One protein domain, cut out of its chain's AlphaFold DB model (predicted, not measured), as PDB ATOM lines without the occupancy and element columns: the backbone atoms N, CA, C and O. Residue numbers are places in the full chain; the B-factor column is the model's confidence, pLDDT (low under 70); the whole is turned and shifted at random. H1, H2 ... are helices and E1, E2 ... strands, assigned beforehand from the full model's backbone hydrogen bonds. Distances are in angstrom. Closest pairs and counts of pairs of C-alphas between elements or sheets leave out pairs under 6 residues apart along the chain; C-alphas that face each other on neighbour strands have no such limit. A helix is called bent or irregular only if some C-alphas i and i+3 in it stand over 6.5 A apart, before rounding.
ATOM      1  N   ARG A   4     -23.497   0.200  67.660       75.06
ATOM      2  CA  ARG A   4     -23.667   1.647  67.565       75.06
ATOM      3  C   ARG A   4     -24.087   2.204  68.923       75.06
ATOM      4  O   ARG A   4     -24.896   1.594  69.621       75.06
ATOM      5  N   LEU A   5     -23.546   3.367  69.275       76.50
ATOM      6  CA  LEU A   5     -23.956   4.121  70.459       76.50
ATOM      7  C   LEU A   5     -25.188   4.956  70.118       76.50
ATOM      8  O   LEU A   5     -25.255   5.589  69.063       76.50
ATOM      9  N   THR A   6     -26.183   4.916  70.996       71.44
ATOM     10  CA  THR A   6     -27.458   5.616  70.812       71.44
ATOM     11  C   THR A   6     -27.906   6.242  72.129       71.44
ATOM     12  O   THR A   6     -27.557   5.711  73.184       71.44
ATOM     13  N   PRO A   7     -28.667   7.348  72.120       67.44
ATOM     14  CA  PRO A   7     -29.385   7.775  73.318       67.44
ATOM     15  C   PRO A   7     -30.358   6.670  73.777       67.44
ATOM     16  O   PRO A   7     -30.807   5.871  72.947       67.44
ATOM     17  N   PRO A   8     -30.701   6.593  75.075       63.97
ATOM     18  CA  PRO A   8     -31.641   5.611  75.588       63.97
ATOM     19  C   PRO A   8     -32.994   5.784  74.902       63.97
ATOM     20  O   PRO A   8     -33.456   6.902  74.658       63.97
ATOM     21  N   PHE A   9     -33.660   4.668  74.612       47.81
ATOM     22  CA  PHE A   9     -35.049   4.715  74.176       47.81
ATOM     23  C   PHE A   9     -35.912   5.366  75.275       47.81
ATOM     24  O   PHE A   9     -35.688   5.094  76.456       47.81
ATOM     25  N   PRO A  10     -36.939   6.165  74.930       44.88
ATOM     26  CA  PRO A  10     -37.799   6.833  75.914       44.88
ATOM     27  C   PRO A  10     -38.547   5.871  76.859       44.88
ATOM     28  O   PRO A  10     -39.079   6.300  77.875       44.88
ATOM     29  N   SER A  11     -38.571   4.565  76.574       40.88
ATOM     30  CA  SER A  11     -39.115   3.526  77.457       40.88
ATOM     31  C   SER A  11     -38.137   3.013  78.527       40.88
ATOM     32  O   SER A  11     -38.553   2.249  79.395       40.88
ATOM     33  N   PHE A  12     -36.862   3.418  78.497       40.47
ATOM     34  CA  PHE A  12     -35.828   2.998  79.456       40.47
ATOM     35  C   PHE A  12     -35.680   3.930  80.668       40.47
ATOM     36  O   PHE A  12     -34.825   3.706  81.525       40.47
ATOM     37  N   PRO A  24     -34.308 -12.796  73.275       34.50
ATOM     38  CA  PRO A  24     -33.112 -13.584  73.548       34.50
ATOM     39  C   PRO A  24     -32.226 -12.816  74.534       34.50
ATOM     40  O   PRO A  24     -31.919 -11.646  74.314       34.50
ATOM     41  N   LEU A  25     -31.849 -13.463  75.641       37.97
ATOM     42  CA  LEU A  25     -31.001 -12.868  76.674       37.97
ATOM     43  C   LEU A  25     -29.661 -12.417  76.065       37.97
ATOM     44  O   LEU A  25     -28.770 -13.235  75.809       37.97
ATOM     45  N   VAL A  26     -29.513 -11.106  75.865       43.41
ATOM     46  CA  VAL A  26     -28.224 -10.474  75.579       43.41
ATOM     47  C   VAL A  26     -27.415 -10.496  76.874       43.41
ATOM     48  O   VAL A  26     -27.815  -9.909  77.878       43.41
ATOM     49  N   LYS A  27     -26.284 -11.205  76.873       43.06
ATOM     50  CA  LYS A  27     -25.337 -11.202  77.989       43.06
ATOM     51  C   LYS A  27     -24.385 -10.031  77.788       43.06
ATOM     52  O   LYS A  27     -23.484 -10.083  76.957       43.06
ATOM     53  N   LEU A  28     -24.572  -8.967  78.559       43.47
ATOM     54  CA  LEU A  28     -23.605  -7.879  78.607       43.47
ATOM     55  C   LEU A  28     -22.369  -8.349  79.388       43.47
ATOM     56  O   LEU A  28     -22.472  -8.657  80.575       43.47
ATOM     57  N   LYS A  29     -21.203  -8.411  78.734       43.16
ATOM     58  CA  LYS A  29     -19.928  -8.632  79.425       43.16
ATOM     59  C   LYS A  29     -19.261  -7.277  79.615       43.16
ATOM     60  O   LYS A  29     -18.668  -6.733  78.690       43.16
ATOM     61  N   ILE A  30     -19.384  -6.737  80.822       40.06
ATOM     62  CA  ILE A  30     -18.682  -5.522  81.228       40.06
ATOM     63  C   ILE A  30     -17.258  -5.931  81.602       40.06
ATOM     64  O   ILE A  30     -17.061  -6.643  82.584       40.06
ATOM     65  N   SER A  31     -16.272  -5.510  80.811       35.75
ATOM     66  CA  SER A  31     -14.871  -5.558  81.229       35.75
ATOM     67  C   SER A  31     -14.497  -4.180  81.759       35.75
ATOM     68  O   SER A  31     -14.381  -3.225  80.998       35.75
ATOM     69  N   CYS A  32     -14.371  -4.072  83.077       29.84
ATOM     70  CA  CYS A  32     -13.816  -2.911  83.760       29.84
ATOM     71  C   CYS A  32     -12.740  -3.456  84.688       29.84
ATOM     72  O   CYS A  32     -13.077  -4.185  85.620       29.84
ATOM     73  N   SER A  33     -11.456  -3.213  84.417       33.84
ATOM     74  CA  SER A  33     -10.395  -3.640  85.335       33.84
ATOM     75  C   SER A  33      -9.092  -2.882  85.124       33.84
ATOM     76  O   SER A  33      -8.506  -2.894  84.049       33.84
ATOM     77  N   TYR A  34      -8.623  -2.299  86.224       30.39
ATOM     78  CA  TYR A  34      -7.401  -1.515  86.369       30.39
ATOM     79  C   TYR A  34      -6.098  -2.344  86.336       30.39
ATOM     80  O   TYR A  34      -5.032  -1.742  86.414       30.39
ATOM     81  N   HIS A  35      -6.123  -3.687  86.259       28.09
ATOM     82  CA  HIS A  35      -4.943  -4.521  86.587       28.09
ATOM     83  C   HIS A  35      -4.613  -5.722  85.672       28.09
ATOM     84  O   HIS A  35      -3.657  -6.446  85.953       28.09
ATOM     85  N   SER A  36      -5.302  -5.938  84.550       33.19
ATOM     86  CA  SER A  36      -4.837  -6.920  83.554       33.19
ATOM     87  C   SER A  36      -5.484  -6.674  82.199       33.19
ATOM     88  O   SER A  36      -6.693  -6.839  82.037       33.19
ATOM     89  N   ASN A  37      -4.653  -6.273  81.247       36.81
ATOM     90  CA  ASN A  37      -5.016  -6.001  79.871       36.81
ATOM     91  C   ASN A  37      -5.506  -7.238  79.141       36.81
ATOM     92  O   ASN A  37      -4.689  -8.039  78.708       36.81
ATOM     93  N   GLU A  38      -6.801  -7.292  78.878       46.88
ATOM     94  CA  GLU A  38      -7.267  -7.654  77.543       46.88
ATOM     95  C   GLU A  38      -8.408  -6.692  77.194       46.88
ATOM     96  O   GLU A  38      -9.596  -6.944  77.417       46.88
ATOM     97  N   VAL A  39      -8.023  -5.527  76.656       52.28
ATOM     98  CA  VAL A  39      -8.830  -4.897  75.606       52.28
ATOM     99  C   VAL A  39      -9.098  -6.001  74.579       52.28
ATOM    100  O   VAL A  39      -8.191  -6.784  74.307       52.28
ATOM    101  N   LEU A  40     -10.335  -6.114  74.087       50.41
ATOM    102  CA  LEU A  40     -10.764  -7.122  73.116       50.41
ATOM    103  C   LEU A  40      -9.661  -7.353  72.076       50.41
ATOM    104  O   LEU A  40      -9.432  -6.493  71.229       50.41
ATOM    105  N   ASN A  41      -8.965  -8.484  72.169       52.41
ATOM    106  CA  ASN A  41      -7.927  -8.829  71.212       52.41
ATOM    107  C   ASN A  41      -8.528  -9.603  70.036       52.41
ATOM    108  O   ASN A  41      -9.660 -10.092  70.094       52.41
ATOM    109  N   ALA A  42      -7.776  -9.721  68.948       43.75
ATOM    110  CA  ALA A  42      -8.243 -10.432  67.769       43.75
ATOM    111  C   ALA A  42      -8.557 -11.917  68.039       43.75
ATOM    112  O   ALA A  42      -9.491 -12.464  67.452       43.75
ATOM    113  N   ALA A  43      -7.903 -12.547  69.024       47.38
ATOM    114  CA  ALA A  43      -8.261 -13.892  69.480       47.38
ATOM    115  C   ALA A  43      -9.690 -13.957  70.062       47.38
ATOM    116  O   ALA A  43     -10.417 -14.922  69.825       47.38
ATOM    117  N   MET A  44     -10.155 -12.905  70.745       53.16
ATOM    118  CA  MET A  44     -11.556 -12.777  71.173       53.16
ATOM    119  C   MET A  44     -12.522 -12.479  70.011       53.16
ATOM    120  O   MET A  44     -13.723 -12.725  70.144       53.16
ATOM    121  N   LEU A  45     -12.033 -11.963  68.876       56.03
ATOM    122  CA  LEU A  45     -12.816 -11.783  67.644       56.03
ATOM    123  C   LEU A  45     -12.900 -13.059  66.795       56.03
ATOM    124  O   LEU A  45     -13.881 -13.215  66.070       56.03
ATOM    125  N   TYR A  46     -11.923 -13.964  66.910       55.97
ATOM    126  CA  TYR A  46     -11.887 -15.247  66.199       55.97
ATOM    127  C   TYR A  46     -13.075 -16.156  66.559       55.97
ATOM    128  O   TYR A  46     -13.590 -16.872  65.703       55.97
ATOM    129  N   TRP A  47     -13.560 -16.087  67.806       62.47
ATOM    130  CA  TRP A  47     -14.741 -16.827  68.262       62.47
ATOM    131  C   TRP A  47     -15.831 -15.890  68.807       62.47
ATOM    132  O   TRP A  47     -16.017 -15.768  70.024       62.47
ATOM    133  N   PRO A  48     -16.571 -15.193  67.925       64.31
ATOM    134  CA  PRO A  48     -17.575 -14.238  68.358       64.31
ATOM    135  C   PRO A  48     -18.747 -14.966  69.024       64.31
ATOM    136  O   PRO A  48     -19.391 -15.832  68.435       64.31
ATOM    137  N   VAL A  49     -19.072 -14.572  70.255       70.38
ATOM    138  CA  VAL A  49     -20.259 -15.073  70.956       70.38
ATOM    139  C   VAL A  49     -21.473 -14.234  70.522       70.38
ATOM    140  O   VAL A  49     -21.477 -13.023  70.751       70.38
ATOM    141  N   PRO A  50     -22.518 -14.827  69.908       65.56
ATOM    142  CA  PRO A  50     -23.572 -14.083  69.202       65.56
ATOM    143  C   PRO A  50     -24.454 -13.198  70.095       65.56
ATOM    144  O   PRO A  50     -25.156 -12.326  69.590       65.56
ATOM    145  N   ASN A  51     -24.426 -13.387  71.414       74.62
ATOM    146  CA  ASN A  51     -25.223 -12.632  72.381       74.62
ATOM    147  C   ASN A  51     -24.378 -11.794  73.351       74.62
ATOM    148  O   ASN A  51     -24.852 -11.488  74.446       74.62
ATOM    149  N   VAL A  52     -23.148 -11.438  72.971       75.44
ATOM    150  CA  VAL A  52     -22.268 -10.577  73.771       75.44
ATOM    151  C   VAL A  52     -22.055  -9.241  73.072       75.44
ATOM    152  O   VAL A  52     -21.657  -9.190  71.910       75.44
ATOM    153  N   LEU A  53     -22.306  -8.161  73.814       77.69
ATOM    154  CA  LEU A  53     -21.924  -6.802  73.446       77.69
ATOM    155  C   LEU A  53     -20.748  -6.359  74.323       77.69
ATOM    156  O   LEU A  53     -20.738  -6.599  75.530       77.69
ATOM    157  N   TYR A  54     -19.777  -5.719  73.691       76.50
ATOM    158  CA  TYR A  54     -18.536  -5.210  74.249       76.50
ATOM    159  C   TYR A  54     -18.515  -3.695  74.076       76.50
ATOM    160  O   TYR A  54     -18.739  -3.160  72.989       76.50
ATOM    161  N   VAL A  55     -18.267  -3.010  75.181       77.88
ATOM    162  CA  VAL A  55     -18.128  -1.563  75.256       77.88
ATOM    163  C   VAL A  55     -17.049  -1.264  76.290       77.88
ATOM    164  O   VAL A  55     -16.936  -1.977  77.288       77.88
ATOM    165  N   VAL A  56     -16.246  -0.236  76.036       78.31
ATOM    166  CA  VAL A  56     -15.132   0.176  76.896       78.31
ATOM    167  C   VAL A  56     -15.025   1.689  76.982       78.31
ATOM    168  O   VAL A  56     -15.657   2.417  76.210       78.31
ATOM    169  N   GLY A  57     -14.200   2.144  77.925       80.81
ATOM    170  CA  GLY A  57     -13.873   3.549  78.120       80.81
ATOM    171  C   GLY A  57     -15.114   4.392  78.394       80.81
ATOM    172  O   GLY A  57     -16.080   3.930  78.995       80.81
ATOM    173  N   TYR A  58     -15.119   5.617  77.877       85.12
ATOM    174  CA  TYR A  58     -16.186   6.588  78.125       85.12
ATOM    175  C   TYR A  58     -17.593   6.102  77.733       85.12
ATOM    176  O   TYR A  58     -18.585   6.500  78.341       85.12
ATOM    177  N   ALA A  59     -17.705   5.223  76.731       86.94
ATOM    178  CA  ALA A  59     -18.996   4.654  76.350       86.94
ATOM    179  C   ALA A  59     -19.566   3.714  77.417       86.94
ATOM    180  O   ALA A  59     -20.785   3.650  77.572       86.94
ATOM    181  N   LEU A  60     -18.704   3.007  78.156       87.44
ATOM    182  CA  LEU A  60     -19.124   2.172  79.275       87.44
ATOM    183  C   LEU A  60     -19.665   3.039  80.416       87.44
ATOM    184  O   LEU A  60     -20.721   2.716  80.954       87.44
ATOM    185  N   ASP A  61     -18.999   4.154  80.723       87.19
ATOM    186  CA  ASP A  61     -19.445   5.096  81.757       87.19
ATOM    187  C   ASP A  61     -20.843   5.633  81.425       87.19
ATOM    188  O   ASP A  61     -21.771   5.534  82.227       87.19
ATOM    189  N   ARG A  62     -21.043   6.109  80.190       89.38
ATOM    190  CA  ARG A  62     -22.341   6.637  79.737       89.38
ATOM    191  C   ARG A  62     -23.427   5.578  79.647       89.38
ATOM    192  O   ARG A  62     -24.593   5.880  79.896       89.38
ATOM    193  N   PHE A  63     -23.064   4.343  79.315       88.31
ATOM    194  CA  PHE A  63     -23.988   3.220  79.385       88.31
ATOM    195  C   PHE A  63     -24.405   2.925  80.835       88.31
ATOM    196  O   PHE A  63     -25.593   2.769  81.108       88.31
ATOM    197  N   ALA A  64     -23.453   2.894  81.773       88.56
ATOM    198  CA  ALA A  64     -23.714   2.635  83.189       88.56
ATOM    199  C   ALA A  64     -24.553   3.744  83.850       88.56
ATOM    200  O   ALA A  64     -25.399   3.456  84.692       88.56
ATOM    201  N   GLU A  65     -24.375   4.995  83.423       90.81
ATOM    202  CA  GLU A  65     -25.210   6.134  83.825       90.81
ATOM    203  C   GLU A  65     -26.622   6.110  83.205       90.81
ATOM    204  O   GLU A  65     -27.452   6.962  83.519       90.81
ATOM    205  N   GLY A  66     -26.914   5.170  82.299       89.56
ATOM    206  CA  GLY A  66     -28.183   5.108  81.567       89.56
ATOM    207  C   GLY A  66     -28.347   6.208  80.513       89.56
ATOM    208  O   GLY A  66     -29.441   6.386  79.980       89.56
ATOM    209  N   LEU A  67     -27.275   6.943  80.197       89.94
ATOM    210  CA  LEU A  67     -27.278   8.016  79.204       89.94
ATOM    211  C   LEU A  67     -27.117   7.511  77.777       89.94
ATOM    212  O   LEU A  67     -27.537   8.225  76.871       89.94
ATOM    213  N   TRP A  68     -26.534   6.324  77.574       90.75
ATOM    214  CA  TRP A  68     -26.398   5.663  76.270       90.75
ATOM    215  C   TRP A  68     -26.913   4.223  76.299       90.75
ATOM    216  O   TRP A  68     -26.845   3.530  77.310       90.75
ATOM    217  N   ALA A  69     -27.373   3.752  75.144       88.94
ATOM    218  CA  ALA A  69     -27.727   2.370  74.873       88.94
ATOM    219  C   ALA A  69     -26.828   1.781  73.775       88.94
ATOM    220  O   ALA A  69     -26.348   2.479  72.874       88.94
ATOM    221  N   LEU A  70     -26.630   0.467  73.858       85.88
ATOM    222  CA  LEU A  70     -25.865  -0.326  72.904       85.88
ATOM    223  C   LEU A  70     -26.813  -0.936  71.870       85.88
ATOM    224  O   LEU A  70     -27.627  -1.794  72.209       85.88
ATOM    225  N   GLN A  71     -26.698  -0.518  70.612       85.31
ATOM    226  CA  GLN A  71     -27.514  -1.050  69.525       85.31
ATOM    227  C   GLN A  71     -26.686  -2.012  68.660       85.31
ATOM    228  O   GLN A  71     -25.702  -1.574  68.059       85.31
ATOM    229  N   PRO A  72     -27.072  -3.296  68.537       83.06
ATOM    230  CA  PRO A  72     -26.474  -4.194  67.558       83.06
ATOM    231  C   PRO A  72     -26.688  -3.669  66.136       83.06
ATOM    232  O   PRO A  72     -27.780  -3.209  65.797       83.06
ATOM    233  N   VAL A  73     -25.667  -3.764  65.288       83.50
ATOM    234  CA  VAL A  73     -25.787  -3.460  63.854       83.50
ATOM    235  C   VAL A  73     -25.347  -4.658  63.023       83.50
ATOM    236  O   VAL A  73     -24.695  -5.562  63.531       83.50
ATOM    237  N   HIS A  74     -25.708  -4.682  61.742       81.75
ATOM    238  CA  HIS A  74     -25.313  -5.775  60.850       81.75
ATOM    239  C   HIS A  74     -23.788  -5.838  60.673       81.75
ATOM    240  O   HIS A  74     -23.193  -6.910  60.712       81.75
ATOM    241  N   GLN A  75     -23.144  -4.678  60.503       82.44
ATOM    242  CA  GLN A  75     -21.708  -4.591  60.261       82.44
ATOM    243  C   GLN A  75     -21.168  -3.210  60.646       82.44
ATOM    244  O   GLN A  75     -21.775  -2.188  60.319       82.44
ATOM    245  N   ASN A  76     -20.021  -3.169  61.329       84.75
ATOM    246  CA  ASN A  76     -19.361  -1.913  61.678       84.75
ATOM    247  C   ASN A  76     -18.658  -1.333  60.457       84.75
ATOM    248  O   ASN A  76     -17.757  -1.965  59.919       84.75
ATOM    249  N   ARG A  77     -19.029  -0.114  60.069       89.56
ATOM    250  CA  ARG A  77     -18.308   0.684  59.071       89.56
ATOM    251  C   ARG A  77     -17.161   1.406  59.766       89.56
ATOM    252  O   ARG A  77     -17.421   2.314  60.556       89.56
ATOM    253  N   VAL A  78     -15.928   0.981  59.507       91.19
ATOM    254  CA  VAL A  78     -14.742   1.426  60.249       91.19
ATOM    255  C   VAL A  78     -14.031   2.539  59.484       91.19
ATOM    256  O   VAL A  78     -13.751   2.392  58.295       91.19
ATOM    257  N   GLY A  79     -13.746   3.651  60.157       94.88
ATOM    258  CA  GLY A  79     -12.824   4.680  59.680       94.88
ATOM    259  C   GLY A  79     -11.457   4.521  60.345       94.88
ATOM    260  O   GLY A  79     -11.401   4.288  61.551       94.88
ATOM    261  N   LEU A  80     -10.373   4.642  59.575       95.88
ATOM    262  CA  LEU A  80      -9.001   4.510  60.071       95.88
ATOM    263  C   LEU A  80      -8.314   5.882  60.174       95.88
ATOM    264  O   LEU A  80      -8.270   6.638  59.206       95.88
ATOM    265  N   VAL A  81      -7.749   6.210  61.331       96.94
ATOM    266  CA  VAL A  81      -6.923   7.407  61.538       96.94
ATOM    267  C   VAL A  81      -5.503   6.966  61.841       96.94
ATOM    268  O   VAL A  81      -5.290   6.133  62.716       96.94
ATOM    269  N   LEU A  82      -4.537   7.536  61.128       96.38
ATOM    270  CA  LEU A  82      -3.114   7.282  61.326       96.38
ATOM    271  C   LEU A  82      -2.441   8.554  61.856       96.38
ATOM    272  O   LEU A  82      -2.626   9.648  61.314       96.38
ATOM    273  N   ASP A  83      -1.647   8.430  62.910       96.75
ATOM    274  CA  ASP A  83      -0.807   9.523  63.393       96.75
ATOM    275  C   ASP A  83       0.260   9.900  62.346       96.75
ATOM    276  O   ASP A  83       0.903   9.044  61.733       96.75
ATOM    277  N   ALA A  84       0.455  11.199  62.129       97.00
ATOM    278  CA  ALA A  84       1.438  11.741  61.205       97.00
ATOM    279  C   ALA A  84       2.872  11.372  61.594       97.00
ATOM    280  O   ALA A  84       3.725  11.285  60.708       97.00
ATOM    281  N   ALA A  85       3.129  11.126  62.884       94.69
ATOM    282  CA  ALA A  85       4.426  10.653  63.365       94.69
ATOM    283  C   ALA A  85       4.737   9.194  62.991       94.69
ATOM    284  O   ALA A  85       5.873   8.767  63.183       94.69
ATOM    285  N   ILE A  86       3.783   8.420  62.457       91.94
ATOM    286  CA  ILE A  86       4.060   7.044  62.029       91.94
ATOM    287  C   ILE A  86       4.954   7.085  60.789       91.94
ATOM    288  O   ILE A  86       4.582   7.665  59.761       91.94
ATOM    289  N   GLU A  87       6.108   6.428  60.881       92.25
ATOM    290  CA  GLU A  87       7.084   6.304  59.798       92.25
ATOM    291  C   GLU A  87       6.482   5.650  58.546       92.25
ATOM    292  O   GLU A  87       5.556   4.844  58.626       92.25
ATOM    293  N   GLY A  88       7.011   5.985  57.366       92.06
ATOM    294  CA  GLY A  88       6.414   5.590  56.084       92.06
ATOM    295  C   GLY A  88       6.259   4.077  55.897       92.06
ATOM    296  O   GLY A  88       5.193   3.622  55.484       92.06
ATOM    297  N   GLU A  89       7.285   3.291  56.237       90.06
ATOM    298  CA  GLU A  89       7.221   1.827  56.126       90.06
ATOM    299  C   GLU A  89       6.221   1.232  57.123       90.06
ATOM    300  O   GLU A  89       5.400   0.388  56.761       90.06
ATOM    301  N   LEU A  90       6.238   1.709  58.370       89.00
ATOM    302  CA  LEU A  90       5.314   1.244  59.399       89.00
ATOM    303  C   LEU A  90       3.866   1.582  59.027       89.00
ATOM    304  O   LEU A  90       2.984   0.730  59.098       89.00
ATOM    305  N   ARG A  91       3.629   2.789  58.509       92.38
ATOM    306  CA  ARG A  91       2.328   3.216  57.988       92.38
ATOM    307  C   ARG A  91       1.833   2.296  56.877       92.38
ATOM    308  O   ARG A  91       0.667   1.910  56.889       92.38
ATOM    309  N   LEU A  92       2.709   1.923  55.941       92.31
ATOM    310  CA  LEU A  92       2.370   0.990  54.868       92.31
ATOM    311  C   LEU A  92       1.943  -0.375  55.424       92.31
ATOM    312  O   LEU A  92       0.958  -0.932  54.946       92.31
ATOM    313  N   ARG A  93       2.617  -0.881  56.463       89.81
ATOM    314  CA  ARG A  93       2.233  -2.136  57.130       89.81
ATOM    315  C   ARG A  93       0.823  -2.055  57.722       89.81
ATOM    316  O   ARG A  93       0.024  -2.952  57.476       89.81
ATOM    317  N   HIS A  94       0.473  -0.969  58.414       88.94
ATOM    318  CA  HIS A  94      -0.892  -0.787  58.937       88.94
ATOM    319  C   HIS A  94      -1.949  -0.712  57.823       88.94
ATOM    320  O   HIS A  94      -3.034  -1.277  57.961       88.94
ATOM    321  N   LEU A  95      -1.636  -0.074  56.690       91.88
ATOM    322  CA  LEU A  95      -2.529  -0.064  55.525       91.88
ATOM    323  C   LEU A  95      -2.713  -1.471  54.935       91.88
ATOM    324  O   LEU A  95      -3.841  -1.871  54.652       91.88
ATOM    325  N   GLN A  96      -1.638  -2.254  54.830       91.31
ATOM    326  CA  GLN A  96      -1.705  -3.650  54.389       91.31
ATOM    327  C   GLN A  96      -2.517  -4.526  55.355       91.31
ATOM    328  O   GLN A  96      -3.272  -5.382  54.903       91.31
ATOM    329  N   VAL A  97      -2.426  -4.293  56.669       88.25
ATOM    330  CA  VAL A  97      -3.268  -4.971  57.674       88.25
ATOM    331  C   VAL A  97      -4.744  -4.614  57.489       88.25
ATOM    332  O   VAL A  97      -5.608  -5.492  57.561       88.25
ATOM    333  N   ALA A  98      -5.056  -3.349  57.198       88.81
ATOM    334  CA  ALA A  98      -6.421  -2.935  56.890       88.81
ATOM    335  C   ALA A  98      -6.950  -3.611  55.611       88.81
ATOM    336  O   ALA A  98      -8.102  -4.048  55.574       88.81
ATOM    337  N   ASP A  99      -6.132  -3.732  54.562       89.75
ATOM    338  CA  ASP A  99      -6.493  -4.443  53.327       89.75
ATOM    339  C   ASP A  99      -6.669  -5.949  53.567       89.75
ATOM    340  O   ASP A  99      -7.663  -6.531  53.123       89.75
ATOM    341  N   ALA A 100      -5.777  -6.564  54.343       86.50
ATOM    342  CA  ALA A 100      -5.890  -7.961  54.743       86.50
ATOM    343  C   ALA A 100      -7.181  -8.204  55.529       86.50
ATOM    344  O   ALA A 100      -7.907  -9.141  55.224       86.50
ATOM    345  N   THR A 101      -7.526  -7.317  56.465       84.81
ATOM    346  CA  THR A 101      -8.749  -7.400  57.277       84.81
ATOM    347  C   THR A 101     -10.018  -7.282  56.426       84.81
ATOM    348  O   THR A 101     -11.000  -7.987  56.671       84.81
ATOM    349  N   ARG A 102     -10.009  -6.447  55.377       86.62
ATOM    350  CA  ARG A 102     -11.098  -6.428  54.385       86.62
ATOM    351  C   ARG A 102     -11.209  -7.767  53.660       86.62
ATOM    352  O   ARG A 102     -12.311  -8.288  53.531       86.62
ATOM    353  N   ALA A 103     -10.086  -8.310  53.194       87.06
ATOM    354  CA  ALA A 103     -10.059  -9.522  52.383       87.06
ATOM    355  C   ALA A 103     -10.395 -10.795  53.180       87.06
ATOM    356  O   ALA A 103     -11.100 -11.662  52.670       87.06
ATOM    357  N   SER A 104      -9.908 -10.914  54.416       82.94
ATOM    358  CA  SER A 104     -10.038 -12.126  55.232       82.94
ATOM    359  C   SER A 104     -11.272 -12.115  56.133       82.94
ATOM    360  O   SER A 104     -11.943 -13.137  56.254       82.94
ATOM    361  N   LEU A 105     -11.597 -10.969  56.748       80.81
ATOM    362  CA  LEU A 105     -12.704 -10.844  57.707       80.81
ATOM    363  C   LEU A 105     -13.952 -10.188  57.103       80.81
ATOM    364  O   LEU A 105     -14.987 -10.107  57.766       80.81
ATOM    365  N   GLY A 106     -13.864  -9.664  55.876       83.56
ATOM    366  CA  GLY A 106     -14.949  -8.907  55.254       83.56
ATOM    367  C   GLY A 106     -15.276  -7.604  55.990       83.56
ATOM    368  O   GLY A 106     -16.360  -7.056  55.796       83.56
ATOM    369  N   LEU A 107     -14.399  -7.109  56.874       84.31
ATOM    370  CA  LEU A 107     -14.667  -5.903  57.659       84.31
ATOM    371  C   LEU A 107     -14.546  -4.651  56.775       84.31
ATOM    372  O   LEU A 107     -13.507  -4.444  56.149       84.31
ATOM    373  N   PRO A 108     -15.570  -3.777  56.726       89.88
ATOM    374  CA  PRO A 108     -15.580  -2.636  55.829       89.88
ATOM    375  C   PRO A 108     -14.805  -1.478  56.462       89.88
ATOM    376  O   PRO A 108     -15.381  -0.568  57.065       89.88
ATOM    377  N   VAL A 109     -13.482  -1.525  56.312       91.75
ATOM    378  CA  VAL A 109     -12.596  -0.381  56.554       91.75
ATOM    379  C   VAL A 109     -12.743   0.567  55.362       91.75
ATOM    380  O   VAL A 109     -12.336   0.244  54.251       91.75
ATOM    381  N   LEU A 110     -13.409   1.701  55.543       92.50
ATOM    382  CA  LEU A 110     -13.882   2.515  54.420       92.50
ATOM    383  C   LEU A 110     -12.762   3.344  53.793       92.50
ATOM    384  O   LEU A 110     -12.353   3.100  52.664       92.50
ATOM    385  N   GLU A 111     -12.247   4.298  54.555       94.69
ATOM    386  CA  GLU A 111     -11.152   5.177  54.166       94.69
ATOM    387  C   GLU A 111     -10.215   5.348  55.359       94.69
ATOM    388  O   GLU A 111     -10.596   5.089  56.510       94.69
ATOM    389  N   TYR A 112      -9.004   5.816  55.070       96.19
ATOM    390  CA  TYR A 112      -8.073   6.268  56.088       96.19
ATOM    391  C   TYR A 112      -7.780   7.759  55.936       96.19
ATOM    392  O   TYR A 112      -7.871   8.325  54.845       96.19
ATOM    393  N   ILE A 113      -7.395   8.391  57.037       97.56
ATOM    394  CA  ILE A 113      -6.858   9.748  57.050       97.56
ATOM    395  C   ILE A 113      -5.620   9.789  57.936       97.56
ATOM    396  O   ILE A 113      -5.551   9.107  58.957       97.56
ATOM    397  N   VAL A 114      -4.637  10.592  57.545       97.94
ATOM    398  CA  VAL A 114      -3.492  10.902  58.399       97.94
ATOM    399  C   VAL A 114      -3.800  12.202  59.130       97.94
ATOM    400  O   VAL A 114      -4.302  13.146  58.518       97.94
ATOM    401  N   THR A 115      -3.535  12.240  60.431       98.12
ATOM    402  CA  THR A 115      -3.576  13.487  61.214       98.12
ATOM    403  C   THR A 115      -2.706  14.561  60.556       98.12
ATOM    404  O   THR A 115      -1.722  14.270  59.881       98.12
ATOM    405  N   ASP A 116      -3.092  15.824  60.687       97.56
ATOM    406  CA  ASP A 116      -2.375  16.933  60.050       97.56
ATOM    407  C   ASP A 116      -1.142  17.380  60.853       97.56
ATOM    408  O   ASP A 116      -0.260  18.048  60.323       97.56
ATOM    409  N   THR A 117      -1.074  17.020  62.134       97.50
ATOM    410  CA  THR A 117       0.070  17.264  63.015       97.50
ATOM    411  C   THR A 117       0.340  15.997  63.827       97.50
ATOM    412  O   THR A 117      -0.617  15.388  64.304       97.50
ATOM    413  N   PRO A 118       1.612  15.599  64.020       96.62
ATOM    414  CA  PRO A 118       1.963  14.496  64.907       96.62
ATOM    415  C   PRO A 118       1.309  14.621  66.280       96.62
ATOM    416  O   PRO A 118       1.372  15.686  66.887       96.62
ATOM    417  N   LEU A 119       0.732  13.544  66.808       94.75
ATOM    418  CA  LEU A 119       0.085  13.580  68.125       94.75
ATOM    419  C   LEU A 119       1.102  13.779  69.261       94.75
ATOM    420  O   LEU A 119       0.802  14.438  70.262       94.75
ATOM    421  N   LEU A 120       2.316  13.246  69.074       92.50
ATOM    422  CA  LEU A 120       3.414  13.236  70.047       92.50
ATOM    423  C   LEU A 120       2.938  12.731  71.413       92.50
ATOM    424  O   LEU A 120       2.846  13.473  72.393       92.50
ATOM    425  N   VAL A 121       2.603  11.445  71.432       90.38
ATOM    426  CA  VAL A 121       2.132  10.726  72.611       90.38
ATOM    427  C   VAL A 121       3.240  10.623  73.661       90.38
ATOM    428  O   VAL A 121       4.342  10.143  73.393       90.38
ATOM    429  N   GLU A 122       2.922  11.048  74.879       89.44
ATOM    430  CA  GLU A 122       3.752  10.869  76.065       89.44
ATOM    431  C   GLU A 122       3.027   9.987  77.080       89.44
ATOM    432  O   GLU A 122       1.808  10.065  77.238       89.44
ATOM    433  N   LYS A 123       3.792   9.163  77.792       85.94
ATOM    434  CA  LYS A 123       3.290   8.193  78.765       85.94
ATOM    435  C   LYS A 123       4.190   8.151  79.993       85.94
ATOM    436  O   LYS A 123       5.394   8.390  79.880       85.94
ATOM    437  N   TRP A 124       3.624   7.834  81.147       85.12
ATOM    438  CA  TRP A 124       4.372   7.582  82.375       85.12
ATOM    439  C   TRP A 124       3.541   6.742  83.346       85.12
ATOM    440  O   TRP A 124       2.319   6.671  83.245       85.12
ATOM    441  N   VAL A 125       4.212   6.112  84.306       83.75
ATOM    442  CA  VAL A 125       3.557   5.463  85.445       83.75
ATOM    443  C   VAL A 125       3.665   6.406  86.633       83.75
ATOM    444  O   VAL A 125       4.753   6.893  86.942       83.75
ATOM    445  N   ASP A 126       2.545   6.702  87.285       82.69
ATOM    446  CA  ASP A 126       2.546   7.499  88.506       82.69
ATOM    447  C   ASP A 126       3.237   6.706  89.631       82.69
ATOM    448  O   ASP A 126       2.747   5.643  90.020       82.69
ATOM    449  N   PRO A 127       4.355   7.202  90.191       83.88
ATOM    450  CA  PRO A 127       5.105   6.487  91.220       83.88
ATOM    451  C   PRO A 127       4.335   6.323  92.536       83.88
ATOM    452  O   PRO A 127       4.690   5.462  93.335       83.88
ATOM    453  N   LYS A 128       3.302   7.137  92.793       85.44
ATOM    454  CA  LYS A 128       2.494   7.049  94.017       85.44
ATOM    455  C   LYS A 128       1.373   6.026  93.895       85.44
ATOM    456  O   LYS A 128       1.118   5.296  94.846       85.44
ATOM    457  N   SER A 129       0.684   6.005  92.755       83.25
ATOM    458  CA  SER A 129      -0.478   5.134  92.537       83.25
ATOM    459  C   SER A 129      -0.148   3.839  91.791       83.25
ATOM    460  O   SER A 129      -0.961   2.918  91.800       83.25
ATOM    461  N   GLY A 130       1.013   3.761  91.135       80.31
ATOM    462  CA  GLY A 130       1.389   2.654  90.253       80.31
ATOM    463  C   GLY A 130       0.565   2.589  88.963       80.31
ATOM    464  O   GLY A 130       0.652   1.602  88.234       80.31
ATOM    465  N   GLN A 131      -0.256   3.606  88.679       79.81
ATOM    466  CA  GLN A 131      -1.146   3.621  87.522       79.81
ATOM    467  C   GLN A 131      -0.461   4.223  86.295       79.81
ATOM    468  O   GLN A 131       0.265   5.213  86.378       79.81
ATOM    469  N   SER A 132      -0.737   3.623  85.142       82.88
ATOM    470  CA  SER A 132      -0.333   4.126  83.831       82.88
ATOM    471  C   SER A 132      -1.164   5.349  83.443       82.88
ATOM    472  O   SER A 132      -2.386   5.359  83.583       82.88
ATOM    473  N   THR A 133      -0.506   6.394  82.953       83.88
ATOM    474  CA  THR A 133      -1.129   7.641  82.504       83.88
ATOM    475  C   THR A 133      -0.347   8.228  81.322       83.88
ATOM    476  O   THR A 133       0.732   7.749  80.962       83.88
ATOM    477  N   GLY A 134      -0.899   9.241  80.660       87.94
ATOM    478  CA  GLY A 134      -0.275   9.834  79.487       87.94
ATOM    479  C   GLY A 134      -0.957  11.103  79.001       87.94
ATOM    480  O   GLY A 134      -1.986  11.526  79.528       87.94
ATOM    481  N   ARG A 135      -0.368  11.722  77.978       91.44
ATOM    482  CA  ARG A 135      -0.920  12.901  77.304       91.44
ATOM    483  C   ARG A 135      -0.578  12.921  75.820       91.44
ATOM    484  O   ARG A 135       0.399  12.324  75.378       91.44
ATOM    485  N   ILE A 136      -1.370  13.682  75.078       93.50
ATOM    486  CA  ILE A 136      -1.155  14.008  73.668       93.50
ATOM    487  C   ILE A 136      -0.725  15.477  73.618       93.50
ATOM    488  O   ILE A 136      -1.406  16.310  74.216       93.50
ATOM    489  N   LYS A 137       0.384  15.824  72.946       95.00
ATOM    490  CA  LYS A 137       0.811  17.240  72.858       95.00
ATOM    491  C   LYS A 137      -0.068  18.064  71.931       95.00
ATOM    492  O   LYS A 137      -0.294  19.238  72.202       95.00
ATOM    493  N   HIS A 138      -0.550  17.448  70.857       95.25
ATOM    494  CA  HIS A 138      -1.371  18.099  69.838       95.25
ATOM    495  C   HIS A 138      -2.763  17.451  69.763       95.25
ATOM    496  O   HIS A 138      -3.111  16.861  68.738       95.25
ATOM    497  N   PRO A 139      -3.568  17.514  70.846       94.75
ATOM    498  CA  PRO A 139      -4.835  16.789  70.924       94.75
ATOM    499  C   PRO A 139      -5.809  17.212  69.823       94.75
ATOM    500  O   PRO A 139      -6.484  16.354  69.270       94.75
ATOM    501  N   ASP A 140      -5.814  18.487  69.423       96.44
ATOM    502  CA  ASP A 140      -6.747  19.046  68.433       96.44
ATOM    503  C   ASP A 140      -6.586  18.470  67.018       96.44
ATOM    504  O   ASP A 140      -7.475  18.611  66.177       96.44
ATOM    505  N   SER A 141      -5.451  17.835  66.707       96.88
ATOM    506  CA  SER A 141      -5.266  17.172  65.411       96.88
ATOM    507  C   SER A 141      -6.161  15.938  65.272       96.88
ATOM    508  O   SER A 141      -6.705  15.676  64.195       96.88
ATOM    509  N   LEU A 142      -6.402  15.224  66.377       96.44
ATOM    510  CA  LEU A 142      -7.179  13.992  66.360       96.44
ATOM    511  C   LEU A 142      -8.677  14.230  66.060       96.44
ATOM    512  O   LEU A 142      -9.169  13.626  65.103       96.44
ATOM    513  N   PRO A 143      -9.407  15.130  66.755       96.19
ATOM    514  CA  PRO A 143     -10.791  15.449  66.421       96.19
ATOM    515  C   PRO A 143     -10.962  15.952  64.995       96.19
ATOM    516  O   PRO A 143     -11.909  15.562  64.321       96.19
ATOM    517  N   ARG A 144     -10.034  16.775  64.486       97.44
ATOM    518  CA  ARG A 144     -10.114  17.296  63.112       97.44
ATOM    519  C   ARG A 144     -10.014  16.182  62.073       97.44
ATOM    520  O   ARG A 144     -10.795  16.167  61.115       97.44
ATOM    521  N   ALA A 145      -9.107  15.227  62.278       97.25
ATOM    522  CA  ALA A 145      -8.991  14.045  61.432       97.25
ATOM    523  C   ALA A 145     -10.263  13.178  61.499       97.25
ATOM    524  O   ALA A 145     -10.841  12.844  60.462       97.25
ATOM    525  N   VAL A 146     -10.748  12.889  62.712       96.69
ATOM    526  CA  VAL A 146     -11.966  12.094  62.934       96.69
ATOM    527  C   VAL A 146     -13.182  12.754  62.291       96.69
ATOM    528  O   VAL A 146     -13.875  12.124  61.497       96.69
ATOM    529  N   GLN A 147     -13.414  14.039  62.560       96.50
ATOM    530  CA  GLN A 147     -14.537  14.800  62.021       96.50
ATOM    531  C   GLN A 147     -14.550  14.787  60.491       96.50
ATOM    532  O   GLN A 147     -15.604  14.604  59.873       96.50
ATOM    533  N   THR A 148     -13.378  14.953  59.873       96.94
ATOM    534  CA  THR A 148     -13.226  14.903  58.416       96.94
ATOM    535  C   THR A 148     -13.615  13.531  57.873       96.94
ATOM    536  O   THR A 148     -14.389  13.442  56.917       96.94
ATOM    537  N   LEU A 149     -13.131  12.457  58.500       95.56
ATOM    538  CA  LEU A 149     -13.402  11.093  58.054       95.56
ATOM    539  C   LEU A 149     -14.870  10.695  58.246       95.56
ATOM    540  O   LEU A 149     -15.476  10.116  57.342       95.56
ATOM    541  N   VAL A 150     -15.469  11.062  59.381       94.56
ATOM    542  CA  VAL A 150     -16.895  10.850  59.672       94.56
ATOM    543  C   VAL A 150     -17.766  11.556  58.634       94.56
ATOM    544  O   VAL A 150     -18.732  10.972  58.137       94.56
ATOM    545  N   ASN A 151     -17.410  12.784  58.245       94.75
ATOM    546  CA  ASN A 151     -18.165  13.545  57.251       94.75
ATOM    547  C   ASN A 151     -18.140  12.898  55.863       94.75
ATOM    548  O   ASN A 151     -19.183  12.874  55.206       94.75
ATOM    549  N   ARG A 152     -16.992  12.346  55.452       94.56
ATOM    550  CA  ARG A 152     -16.804  11.693  54.147       94.56
ATOM    551  C   ARG A 152     -17.443  10.309  54.079       94.56
ATOM    552  O   ARG A 152     -18.146   9.998  53.126       94.56
ATOM    553  N   THR A 153     -17.239   9.493  55.110       91.06
ATOM    554  CA  THR A 153     -17.529   8.051  55.044       91.06
ATOM    555  C   THR A 153     -18.814   7.640  55.758       91.06
ATOM    556  O   THR A 153     -19.392   6.594  55.442       91.06
ATOM    557  N   LYS A 154     -19.286   8.442  56.724       89.88
ATOM    558  CA  LYS A 154     -20.330   8.051  57.688       89.88
ATOM    559  C   LYS A 154     -19.974   6.742  58.416       89.88
ATOM    560  O   LYS A 154     -20.834   5.873  58.589       89.88
ATOM    561  N   CYS A 155     -18.697   6.569  58.769       87.88
ATOM    562  CA  CYS A 155     -18.246   5.481  59.631       87.88
ATOM    563  C   CYS A 155     -18.960   5.528  60.993       87.88
ATOM    564  O   CYS A 155     -19.412   6.577  61.450       87.88
ATOM    565  N   ILE A 156     -19.092   4.361  61.619       84.19
ATOM    566  CA  ILE A 156     -19.750   4.188  62.922       84.19
ATOM    567  C   ILE A 156     -18.818   3.568  63.963       84.19
ATOM    568  O   ILE A 156     -19.258   3.308  65.074       84.19
ATOM    569  N   VAL A 157     -17.555   3.329  63.600       84.44
ATOM    570  CA  VAL A 157     -16.456   2.932  64.487       84.44
ATOM    571  C   VAL A 157     -15.177   3.599  63.985       84.44
ATOM    572  O   VAL A 157     -14.966   3.687  62.773       84.44
ATOM    573  N   MET A 158     -14.327   4.040  64.909       87.88
ATOM    574  CA  MET A 158     -13.004   4.596  64.632       87.88
ATOM    575  C   MET A 158     -11.910   3.630  65.081       87.88
ATOM    576  O   MET A 158     -11.975   3.102  66.187       87.88
ATOM    577  N   ALA A 159     -10.903   3.426  64.237       85.62
ATOM    578  CA  ALA A 159      -9.633   2.802  64.595       85.62
ATOM    579  C   ALA A 159      -8.530   3.862  64.505       85.62
ATOM    580  O   ALA A 159      -8.467   4.590  63.512       85.62
ATOM    581  N   ILE A 160      -7.701   3.980  65.541       84.88
ATOM    582  CA  ILE A 160      -6.650   4.999  65.637       84.88
ATOM    583  C   ILE A 160      -5.307   4.318  65.858       84.88
ATOM    584  O   ILE A 160      -5.073   3.740  66.916       84.88
ATOM    585  N   GLU A 161      -4.415   4.451  64.887       88.69
ATOM    586  CA  GLU A 161      -3.019   4.046  65.021       88.69
ATOM    587  C   GLU A 161      -2.194   5.270  65.401       88.69
ATOM    588  O   GLU A 161      -2.263   6.300  64.718       88.69
ATOM    589  N   TYR A 162      -1.416   5.179  66.478       85.31
ATOM    590  CA  TYR A 162      -0.606   6.295  66.963       85.31
ATOM    591  C   TYR A 162       0.871   5.937  67.071       85.31
ATOM    592  O   TYR A 162       1.228   4.818  67.433       85.31
ATOM    593  N   ALA A 163       1.750   6.886  66.756       86.56
ATOM    594  CA  ALA A 163       3.178   6.643  66.838       86.56
ATOM    595  C   ALA A 163       3.636   6.658  68.292       86.56
ATOM    596  O   ALA A 163       3.188   7.483  69.097       86.56
ATOM    597  N   VAL A 164       4.589   5.786  68.619       79.81
ATOM    598  CA  VAL A 164       5.263   5.846  69.910       79.81
ATOM    599  C   VAL A 164       6.760   5.646  69.775       79.81
ATOM    600  O   VAL A 164       7.241   4.930  68.903       79.81
ATOM    601  N   CYS A 165       7.513   6.352  70.615       69.75
ATOM    602  CA  CYS A 165       8.966   6.424  70.500       69.75
ATOM    603  C   CYS A 165       9.635   5.073  70.810       69.75
ATOM    604  O   CYS A 165       9.258   4.396  71.756       69.75
ATOM    605  N   ILE A 166      10.691   4.726  70.065       56.06
ATOM    606  CA  ILE A 166      11.355   3.402  69.998       56.06
ATOM    607  C   ILE A 166      11.978   2.905  71.322       56.06
ATOM    608  O   ILE A 166      12.334   1.735  71.436       56.06
ATOM    609  N   SER A 167      12.026   3.708  72.390       55.31
ATOM    610  CA  SER A 167      12.471   3.282  73.737       55.31
ATOM    611  C   SER A 167      11.552   2.227  74.402       55.31
ATOM    612  O   SER A 167      11.593   2.005  75.609       55.31
ATOM    613  N   PHE A 168      10.702   1.572  73.611       52.31
ATOM    614  CA  PHE A 168       9.589   0.698  73.960       52.31
ATOM    615  C   PHE A 168       9.963  -0.720  74.369       52.31
ATOM    616  O   PHE A 168       9.082  -1.501  74.732       52.31
ATOM    617  N   LEU A 169      11.260  -1.019  74.450       48.47
ATOM    618  CA  LEU A 169      11.740  -2.228  75.107       48.47
ATOM    619  C   LEU A 169      11.357  -2.269  76.599       48.47
ATOM    620  O   LEU A 169      11.567  -3.283  77.229       48.47
ATOM    621  N   LEU A 170      10.772  -1.222  77.197       50.91
ATOM    622  CA  LEU A 170      10.256  -1.282  78.571       50.91
ATOM    623  C   LEU A 170       8.794  -1.730  78.715       50.91
ATOM    624  O   LEU A 170       8.441  -2.190  79.793       50.91
ATOM    625  N   ILE A 171       7.938  -1.644  77.688       51.34
ATOM    626  CA  ILE A 171       6.511  -2.015  77.852       51.34
ATOM    627  C   ILE A 171       6.328  -3.518  77.954       51.34
ATOM    628  O   ILE A 171       5.587  -4.002  78.802       51.34
ATOM    629  N   LEU A 172       7.041  -4.265  77.114       49.47
ATOM    630  CA  LEU A 172       7.023  -5.721  77.173       49.47
ATOM    631  C   LEU A 172       7.903  -6.255  78.312       49.47
ATOM    632  O   LEU A 172       7.613  -7.302  78.886       49.47
ATOM    633  N   PHE A 173       8.944  -5.517  78.692       51.81
ATOM    634  CA  PHE A 173       9.893  -5.938  79.722       51.81
ATOM    635  C   PHE A 173       9.669  -5.259  81.068       51.81
ATOM    636  O   PHE A 173      10.569  -5.283  81.905       51.81
ATOM    637  N   ASN A 174       8.491  -4.677  81.316       60.28
ATOM    638  CA  ASN A 174       8.159  -4.256  82.666       60.28
ATOM    639  C   ASN A 174       8.070  -5.529  83.531       60.28
ATOM    640  O   ASN A 174       7.163  -6.341  83.317       60.28
ATOM    641  N   PRO A 175       8.982  -5.741  84.499       57.62
ATOM    642  CA  PRO A 175       9.010  -6.968  85.292       57.62
ATOM    643  C   PRO A 175       7.750  -7.133  86.151       57.62
ATOM    644  O   PRO A 175       7.442  -8.240  86.583       57.62
ATOM    645  N   GLN A 176       6.997  -6.051  86.379       64.62
ATOM    646  CA  GLN A 176       5.720  -6.082  87.090       64.62
ATOM    647  C   GLN A 176       4.512  -6.304  86.161       64.62
ATOM    648  O   GLN A 176       3.405  -6.559  86.637       64.62
ATOM    649  N   GLY A 177       4.715  -6.254  84.838       64.56
ATOM    650  CA  GLY A 177       3.661  -6.430  83.836       64.56
ATOM    651  C   GLY A 177       2.649  -5.283  83.792       64.56
ATOM    652  O   GLY A 177       1.491  -5.517  83.451       64.56
ATOM    653  N   ILE A 178       3.063  -4.074  84.187       69.38
ATOM    654  CA  ILE A 178       2.259  -2.854  84.049       69.38
ATOM    655  C   ILE A 178       2.285  -2.420  82.584       69.38
ATOM    656  O   ILE A 178       3.344  -2.391  81.959       69.38
ATOM    657  N   ASP A 179       1.119  -2.064  82.050       75.06
ATOM    658  CA  ASP A 179       1.017  -1.504  80.709       75.06
ATOM    659  C   ASP A 179       1.045   0.016  80.718       75.06
ATOM    660  O   ASP A 179       0.033   0.694  80.902       75.06
ATOM    661  N   ASP A 180       2.223   0.557  80.452       77.00
ATOM    662  CA  ASP A 180       2.457   1.996  80.401       77.00
ATOM    663  C   ASP A 180       1.680   2.711  79.275       77.00
ATOM    664  O   ASP A 180       1.682   3.937  79.227       77.00
ATOM    665  N   LEU A 181       1.049   1.988  78.341       79.94
ATOM    666  CA  LEU A 181       0.226   2.587  77.282       79.94
ATOM    667  C   LEU A 181      -1.235   2.783  77.672       79.94
ATOM    668  O   LEU A 181      -1.877   3.693  77.146       79.94
ATOM    669  N   ALA A 182      -1.753   1.964  78.588       79.12
ATOM    670  CA  ALA A 182      -3.177   1.933  78.916       79.12
ATOM    671  C   ALA A 182      -3.732   3.325  79.268       79.12
ATOM    672  O   ALA A 182      -4.848   3.678  78.887       79.12
ATOM    673  N   GLY A 183      -2.927   4.151  79.942       84.81
ATOM    674  CA  GLY A 183      -3.290   5.517  80.289       84.81
ATOM    675  C   GLY A 183      -3.508   6.436  79.083       84.81
ATOM    676  O   GLY A 183      -4.524   7.127  79.016       84.81
ATOM    677  N   VAL A 184      -2.586   6.454  78.113       86.62
ATOM    678  CA  VAL A 184      -2.744   7.321  76.930       86.62
ATOM    679  C   VAL A 184      -3.800   6.792  75.962       86.62
ATOM    680  O   VAL A 184      -4.530   7.568  75.353       86.62
ATOM    681  N   GLU A 185      -3.952   5.477  75.887       85.88
ATOM    682  CA  GLU A 185      -5.024   4.804  75.158       85.88
ATOM    683  C   GLU A 185      -6.417   5.197  75.673       85.88
ATOM    684  O   GLU A 185      -7.317   5.537  74.892       85.88
ATOM    685  N   ALA A 186      -6.571   5.271  76.999       86.25
ATOM    686  CA  ALA A 186      -7.775   5.798  77.625       86.25
ATOM    687  C   ALA A 186      -8.018   7.272  77.253       86.25
ATOM    688  O   ALA A 186      -9.154   7.643  76.974       86.25
ATOM    689  N   VAL A 187      -6.973   8.108  77.181       89.88
ATOM    690  CA  VAL A 187      -7.098   9.516  76.748       89.88
ATOM    691  C   VAL A 187      -7.563   9.617  75.291       89.88
ATOM    692  O   VAL A 187      -8.486  10.380  75.000       89.88
ATOM    693  N   ILE A 188      -6.970   8.831  74.385       89.31
ATOM    694  CA  ILE A 188      -7.308   8.808  72.951       89.31
ATOM    695  C   ILE A 188      -8.771   8.395  72.744       89.31
ATOM    696  O   ILE A 188      -9.541   9.127  72.116       89.31
ATOM    697  N   SER A 189      -9.172   7.242  73.293       86.38
ATOM    698  CA  SER A 189     -10.550   6.753  73.158       86.38
ATOM    699  C   SER A 189     -11.547   7.684  73.838       86.38
ATOM    700  O   SER A 189     -12.601   7.953  73.266       86.38
ATOM    701  N   HIS A 190     -11.231   8.218  75.022       90.06
ATOM    702  CA  HIS A 190     -12.108   9.155  75.718       90.06
ATOM    703  C   HIS A 190     -12.382  10.398  74.873       90.06
ATOM    704  O   HIS A 190     -13.540  10.773  74.726       90.06
ATOM    705  N   LEU A 191     -11.348  11.010  74.291       91.88
ATOM    706  CA  LEU A 191     -11.479  12.215  73.472       91.88
ATOM    707  C   LEU A 191     -12.400  11.978  72.264       91.88
ATOM    708  O   LEU A 191     -13.347  12.735  72.059       91.88
ATOM    709  N   VAL A 192     -12.208  10.879  71.531       92.12
ATOM    710  CA  VAL A 192     -13.020  10.573  70.342       92.12
ATOM    711  C   VAL A 192     -14.444  10.155  70.697       92.12
ATOM    712  O   VAL A 192     -15.409  10.667  70.129       92.12
ATOM    713  N   VAL A 193     -14.604   9.239  71.649       91.62
ATOM    714  CA  VAL A 193     -15.926   8.722  72.021       91.62
ATOM    715  C   VAL A 193     -16.772   9.832  72.646       91.62
ATOM    716  O   VAL A 193     -17.965   9.921  72.357       91.62
ATOM    717  N   LYS A 194     -16.175  10.704  73.467       92.44
ATOM    718  CA  LYS A 194     -16.879  11.825  74.099       92.44
ATOM    719  C   LYS A 194     -17.396  12.841  73.094       92.44
ATOM    720  O   LYS A 194     -18.523  13.301  73.250       92.44
ATOM    721  N   GLU A 195     -16.583  13.195  72.106       94.12
ATOM    722  CA  GLU A 195     -16.914  14.247  71.146       94.12
ATOM    723  C   GLU A 195     -17.848  13.749  70.038       94.12
ATOM    724  O   GLU A 195     -18.841  14.402  69.725       94.12
ATOM    725  N   PHE A 196     -17.582  12.562  69.488       92.94
ATOM    726  CA  PHE A 196     -18.280  12.074  68.296       92.94
ATOM    727  C   PHE A 196     -19.355  11.025  68.587       92.94
ATOM    728  O   PHE A 196     -20.135  10.705  67.693       92.94
ATOM    729  N   GLN A 197     -19.410  10.474  69.807       91.69
ATOM    730  CA  GLN A 197     -20.299   9.357  70.169       91.69
ATOM    731  C   GLN A 197     -20.119   8.134  69.254       91.69
ATOM    732  O   GLN A 197     -21.059   7.392  68.965       91.69
ATOM    733  N   ILE A 198     -18.889   7.920  68.788       89.56
ATOM    734  CA  ILE A 198     -18.508   6.801  67.931       89.56
ATOM    735  C   ILE A 198     -17.550   5.903  68.724       89.56
ATOM    736  O   ILE A 198     -16.568   6.420  69.261       89.56
ATOM    737  N   PRO A 199     -17.800   4.580  68.816       87.75
ATOM    738  CA  PRO A 199     -16.857   3.633  69.400       87.75
ATOM    739  C   PRO A 199     -15.463   3.777  68.799       87.75
ATOM    740  O   PRO A 199     -15.312   3.901  67.583       87.75
ATOM    741  N   CYS A 200     -14.450   3.717  69.654       86.19
ATOM    742  CA  CYS A 200     -13.071   3.943  69.269       86.19
ATOM    743  C   CYS A 200     -12.194   2.779  69.727       86.19
ATOM    744  O   CYS A 200     -12.183   2.446  70.911       86.19
ATOM    745  N   ALA A 201     -11.449   2.200  68.791       85.75
ATOM    746  CA  ALA A 201     -10.309   1.337  69.048       85.75
ATOM    747  C   ALA A 201      -9.018   2.130  68.808       85.75
ATOM    748  O   ALA A 201      -8.988   3.050  67.988       85.75
ATOM    749  N   HIS A 202      -7.960   1.774  69.524       86.50
ATOM    750  CA  HIS A 202      -6.647   2.392  69.403       86.50
ATOM    751  C   HIS A 202      -5.566   1.318  69.456       86.50
ATOM    752  O   HIS A 202      -5.710   0.332  70.182       86.50
ATOM    753  N   ALA A 203      -4.482   1.534  68.728       84.25
ATOM    754  CA  ALA A 203      -3.302   0.698  68.811       84.25
ATOM    755  C   ALA A 203      -2.032   1.539  68.601       84.25
ATOM    756  O   ALA A 203      -2.031   2.507  67.833       84.25
ATOM    757  N   PRO A 204      -0.949   1.224  69.327       84.81
ATOM    758  CA  PRO A 204       0.348   1.812  69.058       84.81
ATOM    759  C   PRO A 204       0.912   1.228  67.756       84.81
ATOM    760  O   PRO A 204       0.960   0.012  67.571       84.81
ATOM    761  N   ALA A 205       1.428   2.089  66.889       84.69
ATOM    762  CA  ALA A 205       2.221   1.675  65.746       84.69
ATOM    763  C   ALA A 205       3.616   1.273  66.237       84.69
ATOM    764  O   ALA A 205       4.423   2.122  66.624       84.69
ATOM    765  N   LEU A 206       3.887  -0.033  66.249       77.44
ATOM    766  CA  LEU A 206       5.110  -0.613  66.796       77.44
ATOM    767  C   LEU A 206       5.893  -1.352  65.717       77.44
ATOM    768  O   LEU A 206       5.350  -2.180  64.985       77.44
ATOM    769  N   SER A 207       7.197  -1.094  65.666       74.69
ATOM    770  CA  SER A 207       8.114  -1.945  64.913       74.69
ATOM    771  C   SER A 207       8.208  -3.330  65.568       74.69
ATOM    772  O   SER A 207       8.091  -3.428  66.793       74.69
ATOM    773  N   PRO A 208       8.450  -4.399  64.784       71.75
ATOM    774  CA  PRO A 208       8.637  -5.738  65.324       71.75
ATOM    775  C   PRO A 208       9.723  -5.751  66.400       71.75
ATOM    776  O   PRO A 208      10.800  -5.177  66.219       71.75
ATOM    777  N   PHE A 209       9.440  -6.413  67.516       70.12
ATOM    778  CA  PHE A 209      10.381  -6.515  68.621       70.12
ATOM    779  C   PHE A 209      11.449  -7.580  68.341       70.12
ATOM    780  O   PHE A 209      11.167  -8.586  67.684       70.12
ATOM    781  N   PRO A 210      12.680  -7.406  68.853       73.44
ATOM    782  CA  PRO A 210      13.630  -8.505  68.904       73.44
ATOM    783  C   PRO A 210      13.119  -9.586  69.868       73.44
ATOM    784  O   PRO A 210      12.563  -9.282  70.925       73.44
ATOM    785  N   LEU A 211      13.349 -10.852  69.520       74.00
ATOM    786  CA  LEU A 211      13.006 -11.984  70.382       74.00
ATOM    787  C   LEU A 211      13.775 -11.910  71.708       74.00
ATOM    788  O   LEU A 211      14.958 -11.563  71.729       74.00
ATOM    789  N   SER A 212      13.130 -12.299  72.810       70.88
ATOM    790  CA  SER A 212      13.783 -12.403  74.115       70.88
ATOM    791  C   SER A 212      13.359 -13.640  74.894       70.88
ATOM    792  O   SER A 212      12.196 -14.033  74.896       70.88
ATOM    793  N   LEU A 213      14.326 -14.219  75.604       74.12
ATOM    794  CA  LEU A 213      14.145 -15.386  76.468       74.12
ATOM    795  C   LEU A 213      13.552 -15.032  77.842       74.12
ATOM    796  O   LEU A 213      13.106 -15.925  78.554       74.12
ATOM    797  N   SER A 214      13.555 -13.754  78.233       75.75
ATOM    798  CA  SER A 214      13.133 -13.285  79.563       75.75
ATOM    799  C   SER A 214      11.815 -12.502  79.553       75.75
ATOM    800  O   SER A 214      11.559 -11.693  80.447       75.75
ATOM    801  N   LEU A 215      10.967 -12.721  78.545       71.81
ATOM    802  CA  LEU A 215       9.696 -12.015  78.408       71.81
ATOM    803  C   LEU A 215       8.692 -12.437  79.497       71.81
ATOM    804  O   LEU A 215       8.421 -13.618  79.710       71.81
ATOM    805  N   CYS A 216       8.105 -11.448  80.170       72.81
ATOM    806  CA  CYS A 216       7.012 -11.643  81.120       72.81
ATOM    807  C   CYS A 216       5.802 -12.308  80.426       72.81
ATOM    808  O   CYS A 216       5.376 -11.816  79.378       72.81
ATOM    809  N   PRO A 217       5.166 -13.346  81.008       72.06
ATOM    810  CA  PRO A 217       3.998 -13.992  80.399       72.06
ATOM    811  C   PRO A 217       2.828 -13.042  80.092       72.06
ATOM    812  O   PRO A 217       2.163 -13.206  79.074       72.06
ATOM    813  N   LYS A 218       2.591 -12.020  80.930       66.00
ATOM    814  CA  LYS A 218       1.544 -11.007  80.678       66.00
ATOM    815  C   LYS A 218       1.860 -10.160  79.443       66.00
ATOM    816  O   LYS A 218       0.964  -9.825  78.677       66.00
ATOM    817  N   SER A 219       3.132  -9.840  79.245       69.00
ATOM    818  CA  SER A 219       3.601  -9.099  78.077       69.00
ATOM    819  C   SER A 219       3.558  -9.954  76.813       69.00
ATOM    820  O   SER A 219       3.111  -9.478  75.776       69.00
ATOM    821  N   ALA A 220       3.937 -11.233  76.916       69.75
ATOM    822  CA  ALA A 220       3.824 -12.198  75.824       69.75
ATOM    823  C   ALA A 220       2.367 -12.365  75.355       69.75
ATOM    824  O   ALA A 220       2.105 -12.406  74.156       69.75
TER     825      ALA A 220
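Overview. This is residues 4 to 12 and 24 to 220 of the 228 residues of the protein "Putative lipoprotein" of Vitis vinifera (UniProt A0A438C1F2). A strongly twisted sheet of four parallel strands, E4 E3 E7 E8, forms the middle of three layers, with H4 and H6 over one face and H3 over the other. The long hairpin E5 E6 packs on H6, and a small two-stranded sheet, E1 E2, lies with H2 at one end of the domain. The printed part has 206 residues, with seven named helices and eight named strands in the order E1 H1 H2 E2 E3 H3 E4 E5 E6 H4 E7 H5 H6 E8 H7, a mixed class. It is compact, with a radius of gyration of the C-alphas of 17.5 A, and spans 53 by 35 by 34 A, only just elongated.

Along the chain. E1, residues 4 to 6, begins at C-alpha 4 (-23.667, 1.647, 67.565). H1 is residues 42 to 46, H2 58 to 64, E2 69 to 72 and E3 78 to 82. H3, residues 88 to 105, measures 25.3 A. E4 is residues 109 to 114, and the hairpin is E5, 121 to 125, with E6, 132 to 136. H4, residues 141 to 153, measures 18.5 A, and E7, residues 157 to 163, 20.1 A. H5, residues 167 to 170, is irregular, with its end C-alphas 7.0 A apart. H6, residues 182 to 196, measures 21.1 A. E8 is residues 200 to 205, and H7, residues 217 to 220, ends at C-alpha 220 (3.824, -12.198, 75.824).

Arrangement. In the large sheet N 110 and O 78 are 2.9 A apart between E4 and E3, N 79 and O 157 2.9 A between E3 and E7, and N 201 and O 158 2.8 A between E7 and E8. E3, H3, E4 and E7, H5 H6, E8 are strand-helix-strand units, parallel neighbour strands joined through helices, with right-handed crossovers. H3 runs along the strands at a height over the sheet of 8.9 A. On the opposite face, H4 and H6 touch, closest at C-alphas 143 and 192, 6.6 A, at a steep tilt of 49 degrees. The closest C-alphas of E6 and H6, those of Thr 133 and Gly 183, are 3.8 A apart; between the antiparallel neighbours E5 and E6, N 122 and O 135 are within hydrogen-bond range at 2.9 A. H2 touches H6, C-alphas 58 and 190 being closest at 5.4 A. Antiparallel E1 and E2 have N 4 and O 71 2.9 A apart. H1, H5 and H7 touch no helix. Every O i to N i+4 pair is within hydrogen-bond range in H1, H2, H3, H4 and H6; H5 and H7 are too short for one.

Size, cuts and confidence. The farthest C-alphas, of Ser 11 and Leu 213, are 56.5 A apart. Residues 13 to 23 are not printed, a gap of 17.8 A between C-alphas 12 and 24. The links H1 to H2, H5 to H6 and E8 to H7 are long. Mean pLDDT of the printed part is 78.5, with 49 residues under 70, among them 24 to 48 and 165 to 178.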